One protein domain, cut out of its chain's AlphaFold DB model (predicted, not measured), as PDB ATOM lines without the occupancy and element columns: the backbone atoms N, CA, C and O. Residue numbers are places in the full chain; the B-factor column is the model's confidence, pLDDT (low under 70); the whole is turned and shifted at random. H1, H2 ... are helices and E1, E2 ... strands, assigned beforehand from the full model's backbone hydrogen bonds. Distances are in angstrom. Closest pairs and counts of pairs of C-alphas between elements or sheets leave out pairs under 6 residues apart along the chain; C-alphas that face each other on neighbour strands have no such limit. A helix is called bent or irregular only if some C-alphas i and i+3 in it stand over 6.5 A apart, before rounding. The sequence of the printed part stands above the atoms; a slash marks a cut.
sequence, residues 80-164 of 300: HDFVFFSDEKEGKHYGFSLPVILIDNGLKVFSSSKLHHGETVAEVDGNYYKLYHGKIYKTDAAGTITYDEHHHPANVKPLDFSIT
ATOM      1  N   HIS A  80      40.984  -3.686 -20.403       68.94
ATOM      2  CA  HIS A  80      40.827  -2.237 -20.220       68.94
ATOM      3  C   HIS A  80      40.001  -1.877 -18.977       68.94
ATOM      4  O   HIS A  80      39.713  -0.709 -18.744       68.94
ATOM      5  N   ASP A  81      39.647  -2.862 -18.155       59.59
ATOM      6  CA  ASP A  81      38.910  -2.676 -16.909       59.59
ATOM      7  C   ASP A  81      39.644  -3.353 -15.755       59.59
ATOM      8  O   ASP A  81      40.176  -4.458 -15.893       59.59
ATOM      9  N   PHE A  82      39.667  -2.688 -14.601       64.88
ATOM     10  CA  PHE A  82      40.270  -3.223 -13.388       64.88
ATOM     11  C   PHE A  82      39.171  -3.733 -12.457       64.88
ATOM     12  O   PHE A  82      38.541  -2.949 -11.748       64.88
ATOM     13  N   VAL A  83      38.942  -5.046 -12.447       65.69
ATOM     14  CA  VAL A  83      37.981  -5.702 -11.547       65.69
ATOM     15  C   VAL A  83      38.689  -6.107 -10.254       65.69
ATOM     16  O   VAL A  83      39.683  -6.828 -10.288       65.69
ATOM     17  N   PHE A  84      38.190  -5.631  -9.112       58.50
ATOM     18  CA  PHE A  84      38.695  -5.990  -7.784       58.50
ATOM     19  C   PHE A  84      38.056  -7.276  -7.259       58.50
ATOM     20  O   PHE A  84      38.752  -8.119  -6.699       58.50
ATOM     21  N   PHE A  85      36.736  -7.403  -7.426       57.88
ATOM     22  CA  PHE A  85      35.948  -8.534  -6.942       57.88
ATOM     23  C   PHE A  85      34.811  -8.830  -7.919       57.88
ATOM     24  O   PHE A  85      34.096  -7.919  -8.340       57.88
ATOM     25  N   SER A  86      34.637 -10.101  -8.257       54.50
ATOM     26  CA  SER A  86      33.488 -10.619  -8.995       54.50
ATOM     27  C   SER A  86      32.635 -11.444  -8.040       54.50
ATOM     28  O   SER A  86      33.115 -12.429  -7.480       54.50
ATOM     29  N   ASP A  87      31.386 -11.037  -7.825       53.88
ATOM     30  CA  ASP A  87      30.432 -11.877  -7.103       53.88
ATOM     31  C   ASP A  87      29.738 -12.807  -8.106       53.88
ATOM     32  O   ASP A  87      28.851 -12.383  -8.852       53.88
ATOM     33  N   GLU A  88      30.160 -14.076  -8.142       54.75
ATOM     34  CA  GLU A  88      29.603 -15.110  -9.027       54.75
ATOM     35  C   GLU A  88      28.100 -15.349  -8.798       54.75
ATOM     36  O   GLU A  88      27.424 -15.870  -9.682       54.75
ATOM     37  N   LYS A  89      27.546 -14.958  -7.639       51.72
ATOM     38  CA  LYS A  89      26.122 -15.155  -7.321       51.72
ATOM     39  C   LYS A  89      25.212 -14.042  -7.837       51.72
ATOM     40  O   LYS A  89      24.019 -14.281  -8.001       51.72
ATOM     41  N   GLU A  90      25.751 -12.851  -8.096       52.50
ATOM     42  CA  GLU A  90      24.986 -11.702  -8.610       52.50
ATOM     43  C   GLU A  90      25.429 -11.235 -10.006       52.50
ATOM     44  O   GLU A  90      24.793 -10.347 -10.571       52.50
ATOM     45  N   GLY A  91      26.511 -11.793 -10.567       50.97
ATOM     46  CA  GLY A  91      27.042 -11.381 -11.873       50.97
ATOM     47  C   GLY A  91      27.598  -9.951 -11.885       50.97
ATOM     48  O   GLY A  91      27.696  -9.330 -12.941       50.97
ATOM     49  N   LYS A  92      27.929  -9.392 -10.713       50.62
ATOM     50  CA  LYS A  92      28.427  -8.017 -10.576       50.62
ATOM     51  C   LYS A  92      29.943  -8.002 -10.423       50.62
ATOM     52  O   LYS A  92      30.494  -8.568  -9.477       50.62
ATOM     53  N   HIS A  93      30.600  -7.283 -11.328       57.62
ATOM     54  CA  HIS A  93      32.027  -6.990 -11.272       57.62
ATOM     55  C   HIS A  93      32.239  -5.624 -10.613       57.62
ATOM     56  O   HIS A  93      31.886  -4.584 -11.168       57.62
ATOM     57  N   TYR A  94      32.815  -5.613  -9.413       60.50
ATOM     58  CA  TYR A  94      33.212  -4.381  -8.741       60.50
ATOM     59  C   TYR A  94      34.597  -3.983  -9.238       60.50
ATOM     60  O   TYR A  94      35.606  -4.583  -8.862       60.50
ATOM     61  N   GLY A  95      34.641  -2.972 -10.099       65.25
ATOM     62  CA  GLY A  95      35.862  -2.492 -10.728       65.25
ATOM     63  C   GLY A  95      35.781  -1.032 -11.145       65.25
ATOM     64  O   GLY A  95      34.770  -0.366 -10.927       65.25
ATOM     65  N   PHE A  96      36.858  -0.533 -11.746       72.56
ATOM     66  CA  PHE A  96      36.870   0.773 -12.397       72.56
ATOM     67  C   PHE A  96      37.335   0.656 -13.846       72.56
ATOM     68  O   PHE A  96      38.228  -0.126 -14.177       72.56
ATOM     69  N   SER A  97      36.706   1.463 -14.693       78.44
ATOM     70  CA  SER A  97      37.044   1.601 -16.103       78.44
ATOM     71  C   SER A  97      38.315   2.419 -16.279       78.44
ATOM     72  O   SER A  97      38.494   3.455 -15.629       78.44
ATOM     73  N   LEU A  98      39.203   1.951 -17.152       81.69
ATOM     74  CA  LEU A  98      40.479   2.598 -17.416       81.69
ATOM     75  C   LEU A  98      40.372   3.562 -18.603       81.69
ATOM     76  O   LEU A  98      39.513   3.407 -19.476       81.69
ATOM     77  N   PRO A  99      41.227   4.597 -18.652       81.38
ATOM     78  CA  PRO A  99      41.256   5.496 -19.791       81.38
ATOM     79  C   PRO A  99      41.803   4.773 -21.028       81.38
ATOM     80  O   PRO A  99      42.914   4.237 -21.039       81.38
ATOM     81  N   VAL A 100      41.007   4.823 -22.088       80.06
ATOM     82  CA  VAL A 100      41.324   4.364 -23.434       80.06
ATOM     83  C   VAL A 100      41.886   5.542 -24.223       80.06
ATOM     84  O   VAL A 100      41.273   6.611 -24.288       80.06
ATOM     85  N   ILE A 101      43.073   5.354 -24.799       83.50
ATOM     86  CA  ILE A 101      43.797   6.385 -25.547       83.50
ATOM     87  C   ILE A 101      44.122   5.812 -26.920       83.50
ATOM     88  O   ILE A 101      44.971   4.934 -27.044       83.50
ATOM     89  N   LEU A 102      43.455   6.318 -27.953       84.31
ATOM     90  CA  LEU A 102      43.640   5.872 -29.332       84.31
ATOM     91  C   LEU A 102      44.210   6.995 -30.191       84.31
ATOM     92  O   LEU A 102      43.843   8.164 -30.037       84.31
ATOM     93  N   ILE A 103      45.064   6.628 -31.144       82.00
ATOM     94  CA  ILE A 103      45.508   7.520 -32.215       82.00
ATOM     95  C   ILE A 103      44.913   7.026 -33.537       82.00
ATOM     96  O   ILE A 103      45.303   5.984 -34.065       82.00
ATOM     97  N   ASP A 104      43.960   7.797 -34.061       78.75
ATOM     98  CA  ASP A 104      43.275   7.567 -35.342       78.75
ATOM     99  C   ASP A 104      42.931   8.917 -35.981       78.75
ATOM    100  O   ASP A 104      41.875   9.496 -35.706       78.75
ATOM    101  N   ASN A 105      43.859   9.436 -36.795       78.25
ATOM    102  CA  ASN A 105      43.783  10.765 -37.424       78.25
ATOM    103  C   ASN A 105      43.561  11.920 -36.420       78.25
ATOM    104  O   ASN A 105      42.997  12.959 -36.752       78.25
ATOM    105  N   GLY A 106      44.009  11.716 -35.180       80.44
ATOM    106  CA  GLY A 106      43.819  12.593 -34.028       80.44
ATOM    107  C   GLY A 106      43.967  11.799 -32.727       80.44
ATOM    108  O   GLY A 106      43.946  10.566 -32.749       80.44
ATOM    109  N   LEU A 107      44.144  12.499 -31.602       83.44
ATOM    110  CA  LEU A 107      44.163  11.890 -30.269       83.44
ATOM    111  C   LEU A 107      42.725  11.737 -29.766       83.44
ATOM    112  O   LEU A 107      42.026  12.736 -29.619       83.44
ATOM    113  N   LYS A 108      42.311  10.508 -29.459       80.94
ATOM    114  CA  LYS A 108      40.983  10.199 -28.919       80.94
ATOM    115  C   LYS A 108      41.135   9.608 -27.529       80.94
ATOM    116  O   LYS A 108      41.746   8.554 -27.370       80.94
ATOM    117  N   VAL A 109      40.589  10.293 -26.530       83.38
ATOM    118  CA  VAL A 109      40.642   9.869 -25.126       83.38
ATOM    119  C   VAL A 109      39.223   9.662 -24.626       83.38
ATOM    120  O   VAL A 109      38.404  10.579 -24.667       83.38
ATOM    121  N   PHE A 110      38.923   8.459 -24.151       82.50
ATOM    122  CA  PHE A 110      37.624   8.134 -23.573       82.50
ATOM    123  C   PHE A 110      37.759   7.066 -22.487       82.50
ATOM    124  O   PHE A 110      38.792   6.431 -22.350       82.50
ATOM    125  N   SER A 111      36.728   6.893 -21.665       80.06
ATOM    126  CA  SER A 111      36.698   5.841 -20.640       80.06
ATOM    127  C   SER A 111      36.299   4.500 -21.260       80.06
ATOM    128  O   SER A 111      35.349   4.470 -22.048       80.06
ATOM    129  N   SER A 112      36.949   3.397 -20.861       77.81
ATOM    130  CA  SER A 112      36.578   2.027 -21.269       77.81
ATOM    131  C   SER A 112      35.129   1.673 -20.923       77.81
ATOM    132  O   SER A 112      34.534   0.828 -21.584       77.81
ATOM    133  N   SER A 113      34.508   2.392 -19.979       75.94
ATOM    134  CA  SER A 113      33.087   2.257 -19.643       75.94
ATOM    135  C   SER A 113      32.169   2.398 -20.860       75.94
ATOM    136  O   SER A 113      31.109   1.793 -20.882       75.94
ATOM    137  N   LYS A 114      32.569   3.166 -21.884       75.38
ATOM    138  CA  LYS A 114      31.801   3.314 -23.134       75.38
ATOM    139  C   LYS A 114      31.779   2.054 -24.005       75.38
ATOM    140  O   LYS A 114      30.988   2.009 -24.936       75.38
ATOM    141  N   LEU A 115      32.674   1.100 -23.758       69.38
ATOM    142  CA  LEU A 115      32.755  -0.166 -24.485       69.38
ATOM    143  C   LEU A 115      31.998  -1.289 -23.757       69.38
ATOM    144  O   LEU A 115      31.746  -2.317 -24.376       69.38
ATOM    145  N   HIS A 116      31.606  -1.102 -22.483       67.81
ATOM    146  CA  HIS A 116      30.891  -2.087 -21.651       67.81
ATOM    147  C   HIS A 116      31.433  -3.520 -21.824       67.81
ATOM    148  O   HIS A 116      30.715  -4.410 -22.262       67.81
ATOM    149  N   HIS A 117      32.732  -3.732 -21.583       62.59
ATOM    150  CA  HIS A 117      33.398  -5.035 -21.766       62.59
ATOM    151  C   HIS A 117      33.273  -5.662 -23.177       62.59
ATOM    152  O   HIS A 117      33.486  -6.857 -23.347       62.59
ATOM    153  N   GLY A 118      32.984  -4.861 -24.208       60.97
ATOM    154  CA  GLY A 118      32.818  -5.309 -25.597       60.97
ATOM    155  C   GLY A 118      31.369  -5.495 -26.048       60.97
ATOM    156  O   GLY A 118      31.137  -5.761 -27.227       60.97
ATOM    157  N   GLU A 119      30.395  -5.285 -25.160       63.50
ATOM    158  CA  GLU A 119      28.966  -5.357 -25.491       63.50
ATOM    159  C   GLU A 119      28.489  -4.157 -26.317       63.50
ATOM    160  O   GLU A 119      27.515  -4.251 -27.062       63.50
ATOM    161  N   THR A 120      29.179  -3.018 -26.211       73.25
ATOM    162  CA  THR A 120      28.743  -1.762 -26.833       73.25
ATOM    163  C   THR A 120      29.828  -1.133 -27.691       73.25
ATOM    164  O   THR A 120      31.029  -1.348 -27.513       73.25
ATOM    165  N   VAL A 121      29.376  -0.342 -28.660       77.69
ATOM    166  CA  VAL A 121      30.234   0.409 -29.569       77.69
ATOM    167  C   VAL A 121      30.438   1.807 -28.993       77.69
ATOM    168  O   VAL A 121      29.475   2.536 -28.755       77.69
ATOM    169  N   ALA A 122      31.692   2.207 -28.786       77.94
ATOM    170  CA  ALA A 122      32.024   3.542 -28.315       77.94
ATOM    171  C   ALA A 122      32.070   4.527 -29.491       77.94
ATOM    172  O   ALA A 122      32.913   4.402 -30.380       77.94
ATOM    173  N   GLU A 123      31.202   5.538 -29.465       83.00
ATOM    174  CA  GLU A 123      31.259   6.674 -30.388       83.00
ATOM    175  C   GLU A 123      32.157   7.788 -29.821       83.00
ATOM    176  O   GLU A 123      31.948   8.289 -28.704       83.00
ATOM    177  N   VAL A 124      33.177   8.170 -30.594       78.50
ATOM    178  CA  VAL A 124      34.109   9.261 -30.281       78.50
ATOM    179  C   VAL A 124      34.433  10.038 -31.554       78.50
ATOM    180  O   VAL A 124      34.984   9.484 -32.510       78.50
ATOM    181  N   ASP A 125      34.098  11.329 -31.562       76.81
ATOM    182  CA  ASP A 125      34.339  12.259 -32.675       76.81
ATOM    183  C   ASP A 125      33.852  11.714 -34.033       76.81
ATOM    184  O   ASP A 125      34.593  11.695 -35.019       76.81
ATOM    185  N   GLY A 126      32.626  11.177 -34.066       77.19
ATOM    186  CA  GLY A 126      32.004  10.604 -35.269       77.19
ATOM    187  C   GLY A 126      32.629   9.293 -35.763       77.19
ATOM    188  O   GLY A 126      32.358   8.870 -36.884       77.19
ATOM    189  N   ASN A 127      33.490   8.657 -34.963       81.31
ATOM    190  CA  ASN A 127      34.061   7.343 -35.248       81.31
ATOM    191  C   ASN A 127      33.587   6.328 -34.209       81.31
ATOM    192  O   ASN A 127      33.460   6.657 -33.030       81.31
ATOM    193  N   TYR A 128      33.376   5.094 -34.655       83.75
ATOM    194  CA  TYR A 128      32.864   4.003 -33.837       83.75
ATOM    195  C   TYR A 128      33.972   2.991 -33.549       83.75
ATOM    196  O   TYR A 128      34.736   2.622 -34.446       83.75
ATOM    197  N   TYR A 129      34.070   2.559 -32.293       83.38
ATOM    198  CA  TYR A 129      35.072   1.607 -31.828       83.38
ATOM    199  C   TYR A 129      34.415   0.457 -31.077       83.38
ATOM    200  O   TYR A 129      33.558   0.685 -30.227       83.38
ATOM    201  N   LYS A 130      34.862  -0.770 -31.340       82.44
ATOM    202  CA  LYS A 130      34.410  -1.974 -30.637       82.44
ATOM    203  C   LYS A 130      35.604  -2.729 -30.066       82.44
ATOM    204  O   LYS A 130      36.642  -2.846 -30.722       82.44
ATOM    205  N   LEU A 131      35.452  -3.229 -28.843       79.06
ATOM    206  CA  LEU A 131      36.419  -4.126 -28.216       79.06
ATOM    207  C   LEU A 131      36.143  -5.558 -28.691       79.06
ATOM    208  O   LEU A 131      35.021  -6.041 -28.574       79.06
ATOM    209  N   TYR A 132      37.158  -6.227 -29.230       73.50
ATOM    210  CA  TYR A 132      37.075  -7.610 -29.695       73.50
ATOM    211  C   TYR A 132      38.374  -8.348 -29.355       73.50
ATOM    212  O   TYR A 132      39.457  -7.897 -29.735       73.50
ATOM    213  N   HIS A 133      38.277  -9.442 -28.589       67.75
ATOM    214  CA  HIS A 133      39.419 -10.196 -28.036       67.75
ATOM    215  C   HIS A 133      40.520  -9.299 -27.430       67.75
ATOM    216  O   HIS A 133      41.699  -9.406 -27.777       67.75
ATOM    217  N   GLY A 134      40.127  -8.341 -26.581       68.62
ATOM    218  CA  GLY A 134      41.056  -7.429 -25.898       68.62
ATOM    219  C   GLY A 134      41.725  -6.377 -26.796       68.62
ATOM    220  O   GLY A 134      42.584  -5.630 -26.334       68.62
ATOM    221  N   LYS A 135      41.352  -6.288 -28.080       77.50
ATOM    222  CA  LYS A 135      41.851  -5.281 -29.027       77.50
ATOM    223  C   LYS A 135      40.716  -4.369 -29.473       77.50
ATOM    224  O   LYS A 135      39.593  -4.818 -29.686       77.50
ATOM    225  N   ILE A 136      41.018  -3.087 -29.639       81.50
ATOM    226  CA  ILE A 136      40.041  -2.106 -30.108       81.50
ATOM    227  C   ILE A 136      40.136  -1.999 -31.629       81.50
ATOM    228  O   ILE A 136      41.209  -1.725 -32.168       81.50
ATOM    229  N   TYR A 137      39.011  -2.199 -32.312       82.00
ATOM    230  CA  TYR A 137      38.885  -2.047 -33.760       82.00
ATOM    231  C   TYR A 137      37.944  -0.900 -34.091       82.00
ATOM    232  O   TYR A 137      36.966  -0.652 -33.383       82.00
ATOM    233  N   LYS A 138      38.233  -0.206 -35.190       82.50
ATOM    234  CA  LYS A 138      37.320   0.780 -35.757       82.50
ATOM    235  C   LYS A 138      36.201   0.058 -36.507       82.50
ATOM    236  O   LYS A 138      36.475  -0.786 -37.361       82.50
ATOM    237  N   THR A 139      34.955   0.384 -36.200       82.06
ATOM    238  CA  THR A 139      33.763  -0.226 -36.804       82.06
ATOM    239  C   THR A 139      32.840   0.841 -37.387       82.06
ATOM    240  O   THR A 139      33.142   2.035 -37.369       82.06
ATOM    241  N   ASP A 140      31.716   0.398 -37.940       80.19
ATOM    242  CA  ASP A 140      30.549   1.231 -38.202       80.19
ATOM    243  C   ASP A 140      29.680   1.377 -36.935       80.19
ATOM    244  O   ASP A 140      29.984   0.804 -35.882       80.19
ATOM    245  N   ALA A 141      28.590   2.144 -37.038       74.88
ATOM    246  CA  ALA A 141      27.627   2.343 -35.951       74.88
ATOM    247  C   ALA A 141      26.945   1.038 -35.494       74.88
ATOM    248  O   ALA A 141      26.446   0.966 -34.375       74.88
ATOM    249  N   ALA A 142      26.934   0.009 -36.349       70.06
ATOM    250  CA  ALA A 142      26.399  -1.314 -36.043       70.06
ATOM    251  C   ALA A 142      27.412  -2.226 -35.320       70.06
ATOM    252  O   ALA A 142      27.031  -3.270 -34.792       70.06
ATOM    253  N   GLY A 143      28.694  -1.846 -35.263       69.25
ATOM    254  CA  GLY A 143      29.732  -2.636 -34.603       69.25
ATOM    255  C   GLY A 143      30.153  -3.876 -35.392       69.25
ATOM    256  O   GLY A 143      30.563  -4.872 -34.781       69.25
ATOM    257  N   THR A 144      30.027  -3.850 -36.721       76.19
ATOM    258  CA  THR A 144      30.351  -4.984 -37.589       76.19
ATOM    259  C   THR A 144      31.862  -5.194 -37.676       76.19
ATOM    260  O   THR A 144      32.633  -4.296 -38.025       76.19
ATOM    261  N   ILE A 145      32.279  -6.420 -37.356       75.94
ATOM    262  CA  ILE A 145      33.648  -6.899 -37.522       75.94
ATOM    263  C   ILE A 145      33.668  -7.723 -38.803       75.94
ATOM    264  O   ILE A 145      32.987  -8.738 -38.913       75.94
ATOM    265  N   THR A 146      34.392  -7.223 -39.793       76.88
ATOM    266  CA  THR A 146      34.660  -7.917 -41.050       76.88
ATOM    267  C   THR A 146      35.839  -8.855 -40.853       76.88
ATOM    268  O   THR A 146      36.810  -8.471 -40.203       76.88
ATOM    269  N   TYR A 147      35.755 -10.067 -41.394       78.81
ATOM    270  CA  TYR A 147      36.792 -11.091 -41.274       78.81
ATOM    271  C   TYR A 147      37.455 -11.346 -42.632       78.81
ATOM    272  O   TYR A 147      36.798 -11.230 -43.668       78.81
ATOM    273  N   ASP A 148      38.748 -11.662 -42.629       78.50
ATOM    274  CA  ASP A 148      39.481 -12.120 -43.811       78.50
ATOM    275  C   ASP A 148      39.291 -13.633 -44.060       78.50
ATOM    276  O   ASP A 148      38.587 -14.322 -43.319       78.50
ATOM    277  N   GLU A 149      39.903 -14.173 -45.121       73.56
ATOM    278  CA  GLU A 149      39.828 -15.607 -45.466       73.56
ATOM    279  C   GLU A 149      40.402 -16.530 -44.371       73.56
ATOM    280  O   GLU A 149      40.101 -17.725 -44.344       73.56
ATOM    281  N   HIS A 150      41.188 -15.982 -43.442       70.00
ATOM    282  CA  HIS A 150      41.756 -16.674 -42.287       70.00
ATOM    283  C   HIS A 150      40.990 -16.390 -40.986       70.00
ATOM    284  O   HIS A 150      41.488 -16.739 -39.922       70.00
ATOM    285  N   HIS A 151      39.788 -15.807 -41.081       67.00
ATOM    286  CA  HIS A 151      38.917 -15.439 -39.960       67.00
ATOM    287  C   HIS A 151      39.512 -14.402 -38.987       67.00
ATOM    288  O   HIS A 151      38.990 -14.173 -37.897       67.00
ATOM    289  N   HIS A 152      40.522 -13.640 -39.411       72.00
ATOM    290  CA  HIS A 152      41.013 -12.510 -38.629       72.00
ATOM    291  C   HIS A 152      40.224 -11.227 -38.931       72.00
ATOM    292  O   HIS A 152      39.821 -10.997 -40.073       72.00
ATOM    293  N   PRO A 153      40.026 -10.336 -37.942       75.75
ATOM    294  CA  PRO A 153      39.343  -9.065 -38.156       75.75
ATOM    295  C   PRO A 153      40.116  -8.174 -39.144       75.75
ATOM    296  O   PRO A 153      41.211  -7.699 -38.846       75.75
ATOM    297  N   ALA A 154      39.511  -7.900 -40.301       76.75
ATOM    298  CA  ALA A 154      40.040  -7.050 -41.370       76.75
ATOM    299  C   ALA A 154      39.844  -5.542 -41.101       76.75
ATOM    300  O   ALA A 154      40.335  -4.690 -41.846       76.75
ATOM    301  N   ASN A 155      39.123  -5.193 -40.032       79.25
ATOM    302  CA  ASN A 155      38.874  -3.812 -39.637       79.25
ATOM    303  C   ASN A 155      40.171  -3.071 -39.282       79.25
ATOM    304  O   ASN A 155      41.113  -3.629 -38.716       79.25
ATOM    305  N   VAL A 156      40.184  -1.758 -39.536       80.88
ATOM    306  CA  VAL A 156      41.321  -0.901 -39.184       80.88
ATOM    307  C   VAL A 156      41.538  -0.935 -37.672       80.88
ATOM    308  O   VAL A 156      40.663  -0.546 -36.891       80.88
ATOM    309  N   LYS A 157      42.732  -1.368 -37.269       81.44
ATOM    310  CA  LYS A 157      43.191  -1.327 -35.884       81.44
ATOM    311  C   LYS A 157      43.906   0.008 -35.623       81.44
ATOM    312  O   LYS A 157      45.012   0.195 -36.137       81.44
ATOM    313  N   PRO A 158      43.310   0.947 -34.866       81.56
ATOM    314  CA  PRO A 158      43.993   2.175 -34.474       81.56
ATOM    315  C   PRO A 158      45.191   1.881 -33.560       81.56
ATOM    316  O   PRO A 158      45.270   0.823 -32.930       81.56
ATOM    317  N   LEU A 159      46.132   2.827 -33.472       80.25
ATOM    318  CA  LEU A 159      47.232   2.718 -32.514       80.25
ATOM    319  C   LEU A 159      46.672   2.884 -31.100       80.25
ATOM    320  O   LEU A 159      46.123   3.936 -30.765       80.25
ATOM    321  N   ASP A 160      46.816   1.836 -30.298       80.62
ATOM    322  CA  ASP A 160      46.254   1.739 -28.957       80.62
ATOM    323  C   ASP A 160      47.330   2.040 -27.899       80.62
ATOM    324  O   ASP A 160      48.287   1.283 -27.737       80.62
ATOM    325  N   PHE A 161      47.172   3.168 -27.204       80.69
ATOM    326  CA  PHE A 161      47.978   3.605 -26.057       80.69
ATOM    327  C   PHE A 161      47.176   3.550 -24.751       80.69
ATOM    328  O   PHE A 161      47.491   4.249 -23.784       80.69
ATOM    329  N   SER A 162      46.104   2.764 -24.730       80.94
ATOM    330  CA  SER A 162      45.225   2.665 -23.578       80.94
ATOM    331  C   SER A 162      45.953   2.143 -22.355       80.94
ATOM    332  O   SER A 162      46.858   1.310 -22.427       80.94
ATOM    333  N   ILE A 163      45.519   2.635 -21.202       83.31
ATOM    334  CA  ILE A 163      46.032   2.165 -19.929       83.31
ATOM    335  C   ILE A 163      45.270   0.886 -19.595       83.31
ATOM    336  O   ILE A 163      44.091   0.939 -19.265       83.31
ATOM    337  N   THR A 164      45.928  -0.264 -19.704       84.81
ATOM    338  CA  THR A 164      45.343  -1.563 -19.356       84.81
ATOM    339  C   THR A 164      45.555  -1.902 -17.883       84.81
ATOM    340  O   THR A 164      46.323  -1.237 -17.174       84.81
TER     341      THR A 164
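What this domain is: This is residues 80 to 164 of the 300 residues of the protein "ATP synthase F0 subunit A" of Chryseobacterium sp. SCN 40-13 (UniProt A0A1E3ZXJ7). A two-stranded hairpin, E1 and E2, reaches out as an arm at one end of a small strand body, which is made of a second hairpin, E3 and E4, and a three-stranded meander, E5, E6 and E7. The short, irregular helix H1 sits near the middle, on the meander and near the inner end of the arm, and the long unnamed stretch of residues 140 to 164 loops away and comes back to pair briefly with E3. The printed part has 85 residues, with seven named strands and one named helix in the order E1 E2 E3 E4 H1 E5 E6 E7, and is mostly strand, in antiparallel sheets. It is compact, with a radius of gyration of the C-alphas of 13.8 A and spans of 39 by 30 by 20 A.

How they stand to each other: E1, residues 81 to 87, and E2, residues 92 to 97, form an antiparallel hairpin, with N 84 and O 94 2.8 A apart, within hydrogen-bond range. E2 runs on into E3, residues 99 to 103, across one residue, at 51 degrees. E3 and E4, residues 107 to 111, form an antiparallel hairpin, with N 100 and O 110 2.7 A apart. Residues 102 to 103 of E3 also pair antiparallel with residues 159 to 160. H1, residues 112 to 118, is irregular: C-alphas 114 and 117 are 8.6 A apart. In H1, 0 of 3 O i to N i+4 pairs and 3 of 4 O i to N i+3 pairs are within hydrogen-bond range. E5, residues 122 to 124, E6, residues 127 to 132, and E7, residues 135 to 139, make a meander, each strand the antiparallel neighbour of the one before. N 122 and O 129 are 2.8 A apart across the hairpin E5 and E6, and N 132 and O 135 are 2.8 A apart across the hairpin E6 and E7. H1 is on this sheet at a height of 7.1 A, over none of its strands, but only just: 2 of its C-alphas fall on E5 and 2 on E6. The closest C-alphas of H1 and E6 are those of Gly 118 and Leu 131, 4.6 A apart. E3 is apart from E5, E6 and E7.

Where its parts are: E1 begins at C-alpha 81, (38.910, -2.676, -16.909), and is 15.9 A long; E2 is 14.0 A. E3 is 13.3 A and E4 13.6 A. H1 begins at C-alpha 112, (36.578, 2.027, -21.269), and is 9.3 A long. E5 is 6.4 A and E6 16.2 A; E7, 12.3 A, ends at C-alpha 139, (33.763, -0.226, -36.804).

The domain as a whole: The two C-alphas farthest apart, those of Lys 89 and Asn 105, are 43.5 A apart, while the first and last printed C-alphas are 4.6 A apart. The printed part has no cut, and the links between its named elements are tight. The mean pLDDT of the printed part is 73.8; it is under 70 at residues 80 to 95, 115 to 119, 133 to 134, 143 and 151.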